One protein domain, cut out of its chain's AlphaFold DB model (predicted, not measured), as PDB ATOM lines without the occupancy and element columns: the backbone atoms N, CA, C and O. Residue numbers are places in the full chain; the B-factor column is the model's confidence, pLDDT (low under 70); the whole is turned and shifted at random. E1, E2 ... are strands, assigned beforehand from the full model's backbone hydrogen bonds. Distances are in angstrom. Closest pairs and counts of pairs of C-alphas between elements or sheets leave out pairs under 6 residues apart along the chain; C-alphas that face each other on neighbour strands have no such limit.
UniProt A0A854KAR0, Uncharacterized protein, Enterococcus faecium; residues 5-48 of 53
ATOM      1  N   ASN A   5     182.420 112.510 174.235       54.38
ATOM      2  CA  ASN A   5     181.300 111.589 173.998       54.38
ATOM      3  C   ASN A   5     179.922 112.242 174.214       54.38
ATOM      4  O   ASN A   5     178.910 111.641 173.884       54.38
ATOM      5  N   ILE A   6     179.871 113.445 174.798       56.50
ATOM      6  CA  ILE A   6     178.642 114.221 175.031       56.50
ATOM      7  C   ILE A   6     178.479 115.323 173.968       56.50
ATOM      8  O   ILE A   6     177.455 115.996 173.932       56.50
ATOM      9  N   TRP A   7     179.478 115.551 173.103       57.06
ATOM     10  CA  TRP A   7     179.368 116.551 172.028       57.06
ATOM     11  C   TRP A   7     178.394 116.109 170.931       57.06
ATOM     12  O   TRP A   7     177.864 116.950 170.210       57.06
ATOM     13  N   TRP A   8     178.140 114.804 170.843       57.50
ATOM     14  CA  TRP A   8     177.211 114.181 169.915       57.50
ATOM     15  C   TRP A   8     176.523 113.005 170.604       57.50
ATOM     16  O   TRP A   8     177.197 112.183 171.219       57.50
ATOM     17  N   GLU A   9     175.202 112.881 170.464       56.56
ATOM     18  CA  GLU A   9     174.568 111.573 170.633       56.56
ATOM     19  C   GLU A   9     175.069 110.668 169.503       56.56
ATOM     20  O   GLU A   9     174.988 111.030 168.325       56.56
ATOM     21  N   GLU A  10     175.597 109.492 169.841       48.34
ATOM     22  CA  GLU A  10     175.846 108.439 168.860       48.34
ATOM     23  C   GLU A  10     174.514 108.193 168.118       48.34
ATOM     24  O   GLU A  10     173.530 107.804 168.745       48.34
ATOM     25  N   ASN A  11     174.471 108.456 166.802       55.81
ATOM     26  CA  ASN A  11     173.284 108.452 165.915       55.81
ATOM     27  C   ASN A  11     172.447 109.747 165.817       55.81
ATOM     28  O   ASN A  11     171.394 109.734 165.168       55.81
ATOM     29  N   ALA A  12     172.896 110.874 166.374       59.84
ATOM     30  CA  ALA A  12     172.249 112.161 166.126       59.84
ATOM     31  C   ALA A  12     172.197 112.457 164.616       59.84
ATOM     32  O   ALA A  12     173.202 112.370 163.904       59.84
ATOM     33  N   LYS A  13     171.012 112.815 164.110       61.03
ATOM     34  CA  LYS A  13     170.849 113.181 162.700       61.03
ATOM     35  C   LYS A  13     171.575 114.496 162.445       61.03
ATOM     36  O   LYS A  13     171.146 115.546 162.918       61.03
ATOM     37  N   LEU A  14     172.652 114.437 161.667       68.12
ATOM     38  CA  LEU A  14     173.299 115.637 161.162       68.12
ATOM     39  C   LEU A  14     172.387 116.278 160.118       68.12
ATOM     40  O   LEU A  14     172.011 115.637 159.134       68.12
ATOM     41  N   TRP A  15     172.040 117.546 160.319       67.25
ATOM     42  CA  TRP A  15     171.383 118.315 159.273       67.25
ATOM     43  C   TRP A  15     172.392 118.565 158.146       67.25
ATOM     44  O   TRP A  15     173.282 119.403 158.260       67.25
ATOM     45  N   ALA A  16     172.288 117.759 157.093       69.38
ATOM     46  CA  ALA A  16     173.116 117.810 155.897       69.38
ATOM     47  C   ALA A  16     172.193 117.654 154.673       69.38
ATOM     48  O   ALA A  16     172.026 116.543 154.164       69.38
ATOM     49  N   PRO A  17     171.501 118.729 154.252       71.88
ATOM     50  CA  PRO A  17     170.541 118.649 153.159       71.88
ATOM     51  C   PRO A  17     171.236 118.263 151.847       71.88
ATOM     52  O   PRO A  17     172.355 118.689 151.566       71.88
ATOM     53  N   ILE A  18     170.549 117.459 151.027       72.81
ATOM     54  CA  ILE A  18     171.051 117.015 149.711       72.81
ATOM     55  C   ILE A  18     171.219 118.212 148.761       72.81
ATOM     56  O   ILE A  18     172.119 118.219 147.925       72.81
ATOM     57  N   HIS A  19     170.374 119.234 148.915       74.62
ATOM     58  CA  HIS A  19     170.410 120.462 148.133       74.62
ATOM     59  C   HIS A  19     170.758 121.642 149.038       74.62
ATOM     60  O   HIS A  19     170.170 121.806 150.106       74.62
ATOM     61  N   ARG A  20     171.725 122.445 148.598       79.88
ATOM     62  CA  ARG A  20     172.115 123.710 149.225       79.88
ATOM     63  C   ARG A  20     171.254 124.832 148.652       79.88
ATOM     64  O   ARG A  20     170.954 124.813 147.461       79.88
ATOM     65  N   GLU A  21     170.855 125.779 149.492       83.94
ATOM     66  CA  GLU A  21     170.043 126.934 149.086       83.94
ATOM     67  C   GLU A  21     170.891 127.998 148.374       83.94
ATOM     68  O   GLU A  21     170.383 128.699 147.505       83.94
ATOM     69  N   GLU A  22     172.187 128.097 148.700       83.12
ATOM     70  CA  GLU A  22     173.101 129.085 148.117       83.12
ATOM     71  C   GLU A  22     174.377 128.417 147.569       83.12
ATOM     72  O   GLU A  22     174.944 127.525 148.219       83.12
ATOM     73  N   PRO A  23     174.860 128.835 146.384       79.44
ATOM     74  CA  PRO A  23     176.157 128.416 145.867       79.44
ATOM     75  C   PRO A  23     177.309 129.101 146.623       79.44
ATOM     76  O   PRO A  23     177.151 130.178 147.188       79.44
ATOM     77  N   ASP A  24     178.479 128.458 146.620       79.88
ATOM     78  CA  ASP A  24     179.761 129.033 147.063       79.88
ATOM     79  C   ASP A  24     179.810 129.575 148.509       79.88
ATOM     80  O   ASP A  24     180.642 130.417 148.843       79.88
ATOM     81  N   THR A  25     178.964 129.050 149.404       80.31
ATOM     82  CA  THR A  25     178.936 129.427 150.825       80.31
ATOM     83  C   THR A  25     179.305 128.281 151.762       80.31
ATOM     84  O   THR A  25     178.863 127.144 151.606       80.31
ATOM     85  N   LEU A  26     180.082 128.597 152.802       74.12
ATOM     86  CA  LEU A  26     180.367 127.678 153.906       74.12
ATOM     87  C   LEU A  26     179.261 127.670 154.976       74.12
ATOM     88  O   LEU A  26     179.251 126.778 155.818       74.12
ATOM     89  N   TYR A  27     178.318 128.620 154.949       78.38
ATOM     90  CA  TYR A  27     177.278 128.748 155.983       78.38
ATOM     91  C   TYR A  27     176.306 127.567 156.025       78.38
ATOM     92  O   TYR A  27     175.730 127.281 157.069       78.38
ATOM     93  N   GLN A  28     176.147 126.872 154.902       80.06
ATOM     94  CA  GLN A  28     175.241 125.729 154.772       80.06
ATOM     95  C   GLN A  28     175.952 124.390 154.980       80.06
ATOM     96  O   GLN A  28     175.327 123.332 154.898       80.06
ATOM     97  N   PHE A  29     177.264 124.414 155.228       80.50
ATOM     98  CA  PHE A  29     177.996 123.208 155.569       80.50
ATOM     99  C   PHE A  29     177.781 122.871 157.045       80.50
ATOM    100  O   PHE A  29     177.846 123.763 157.895       80.50
ATOM    101  N   PRO A  30     177.583 121.586 157.378       81.56
ATOM    102  CA  PRO A  30     177.512 121.172 158.766       81.56
ATOM    103  C   PRO A  30     178.821 121.505 159.487       81.56
ATOM    104  O   PRO A  30     179.909 121.172 159.007       81.56
ATOM    105  N   TYR A  31     178.717 122.124 160.656       85.50
ATOM    106  CA  TYR A  31     179.848 122.405 161.532       85.50
ATOM    107  C   TYR A  31     179.451 122.193 162.989       85.50
ATOM    108  O   TYR A  31     178.272 122.216 163.342       85.50
ATOM    109  N   VAL A  32     180.454 122.033 163.841       83.44
ATOM    110  CA  VAL A  32     180.308 122.176 165.290       83.44
ATOM    111  C   VAL A  32     181.199 123.273 165.820       83.44
ATOM    112  O   VAL A  32     182.249 123.576 165.251       83.44
ATOM    113  N   MET A  33     180.748 123.860 166.922       87.44
ATOM    114  CA  MET A  33     181.527 124.790 167.722       87.44
ATOM    115  C   MET A  33     182.301 124.003 168.775       87.44
ATOM    116  O   MET A  33     181.698 123.292 169.576       87.44
ATOM    117  N   ILE A  34     183.624 124.142 168.786       85.81
ATOM    118  CA  ILE A  34     184.488 123.553 169.812       85.81
ATOM    119  C   ILE A  34     185.228 124.676 170.524       85.81
ATOM    120  O   ILE A  34     185.854 125.509 169.873       85.81
ATOM    121  N   HIS A  35     185.203 124.659 171.855       86.81
ATOM    122  CA  HIS A  35     186.036 125.528 172.677       86.81
ATOM    123  C   HIS A  35     187.309 124.781 173.089       86.81
ATOM    124  O   HIS A  35     187.246 123.787 173.818       86.81
ATOM    125  N   TYR A  36     188.472 125.240 172.630       84.69
ATOM    126  CA  TYR A  36     189.758 124.605 172.922       84.69
ATOM    127  C   TYR A  36     190.856 125.645 173.145       84.69
ATOM    128  O   TYR A  36     191.034 126.563 172.351       84.69
ATOM    129  N   LYS A  37     191.616 125.499 174.240       91.81
ATOM    130  CA  LYS A  37     192.695 126.427 174.635       91.81
ATOM    131  C   LYS A  37     192.264 127.908 174.659       91.81
ATOM    132  O   LYS A  37     193.028 128.780 174.260       91.81
ATOM    133  N   GLY A  38     191.047 128.185 175.133       92.62
ATOM    134  CA  GLY A  38     190.518 129.549 175.249       92.62
ATOM    135  C   GLY A  38     190.026 130.161 173.934       92.62
ATOM    136  O   GLY A  38     189.760 131.357 173.899       92.62
ATOM    137  N   LEU A  39     189.918 129.370 172.864       94.19
ATOM    138  CA  LEU A  39     189.478 129.816 171.544       94.19
ATOM    139  C   LEU A  39     188.304 128.971 171.044       94.19
ATOM    140  O   LEU A  39     188.252 127.764 171.294       94.19
ATOM    141  N   ASP A  40     187.398 129.609 170.306       92.94
ATOM    142  CA  ASP A  40     186.256 128.964 169.660       92.94
ATOM    143  C   ASP A  40     186.574 128.629 168.201       92.94
ATOM    144  O   ASP A  40     187.020 129.480 167.429       92.94
ATOM    145  N   TYR A  41     186.296 127.390 167.808       87.06
ATOM    146  CA  TYR A  41     186.545 126.879 166.464       87.06
ATOM    147  C   TYR A  41     185.253 126.380 165.832       87.06
ATOM    148  O   TYR A  41     184.479 125.669 166.472       87.06
ATOM    149  N   ARG A  42     185.069 126.686 164.545       88.81
ATOM    150  CA  ARG A  42     184.103 126.004 163.675       88.81
ATOM    151  C   ARG A  42     184.821 124.881 162.950       88.81
ATOM    152  O   ARG A  42     185.741 125.147 162.180       88.81
ATOM    153  N   ILE A  43     184.412 123.644 163.199       86.88
ATOM    154  CA  ILE A  43     185.048 122.464 162.605       86.88
ATOM    155  C   ILE A  43     183.984 121.623 161.904       86.88
ATOM    156  O   ILE A  43     182.909 121.392 162.455       86.88
ATOM    157  N   ALA A  44     184.279 121.165 160.685       85.94
ATOM    158  CA  ALA A  44     183.433 120.187 160.010       85.94
ATOM    159  C   ALA A  44     183.434 118.862 160.806       85.94
ATOM    160  O   ALA A  44     184.514 118.396 161.179       85.94
ATOM    161  N   PRO A  45     182.274 118.224 161.052       82.06
ATOM    162  CA  PRO A  45     182.188 117.046 161.919       82.06
ATOM    163  C   PRO A  45     183.112 115.890 161.512       82.06
ATOM    164  O   PRO A  45     183.663 115.218 162.375       82.06
ATOM    165  N   CYS A  46     183.352 115.698 160.209       81.06
ATOM    166  CA  CYS A  46     184.230 114.648 159.681       81.06
ATOM    167  C   CYS A  46     185.711 114.790 160.077       81.06
ATOM    168  O   CYS A  46     186.467 113.835 159.922       81.06
ATOM    169  N   HIS A  47     186.136 115.952 160.580       84.00
ATOM    170  CA  HIS A  47     187.501 116.160 161.067       84.00
ATOM    171  C   HIS A  47     187.694 115.740 162.532       84.00
ATOM    172  O   HIS A  47     188.821 115.762 163.026       84.00
ATOM    173  N   ILE A  48     186.622 115.391 163.251       81.62
ATOM    174  CA  ILE A  48     186.697 114.976 164.655       81.62
ATOM    175  C   ILE A  48     186.835 113.457 164.711       81.62
ATOM    176  O   ILE A  48     185.942 112.727 164.291       81.62
TER     177      ILE A  48
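AT A GLANCE: This is residues 5 to 48 of the 53 residues of an uncharacterized protein of Enterococcus faecium (UniProt A0A854KAR0). The model has little regular structure: a long, wandering stretch without named elements, residues 5 to 31, makes a wide loop and leads into a small two-stranded hairpin, E1 and E2, after which a short tail follows. Residues 21 to 27 and the hairpin's tip, residues 35 to 40, stick out. The printed part has 44 residues, no named helix and two named strands, E1 then E2, antiparallel; its class is all strand, with only 10 residues in named elements. It is loose, radius of gyration of the C-alphas 12.4 A, and flat, spanning 33 by 25 by 13 A.

HOW THE PARTS SIT: E1, residues 32 to 36, and E2, residues 39 to 43, form a hairpin with a tight link, antiparallel at 148 degrees. N 34 and O 41, 2.9 A apart, are within hydrogen-bond range.

IN THESE COORDINATES: E1 begins at C-alpha 32 (180.308, 122.176, 165.290); E2 ends at C-alpha 43 (185.048, 122.464, 162.605). Each strand is 12.4 A long from first to last C-alpha.

THE WHOLE: The C-alphas farthest apart, of His 19 and Lys 37, are 35.1 A apart. The printed part has no cut. Residues 5 to 16 have pLDDT under 70.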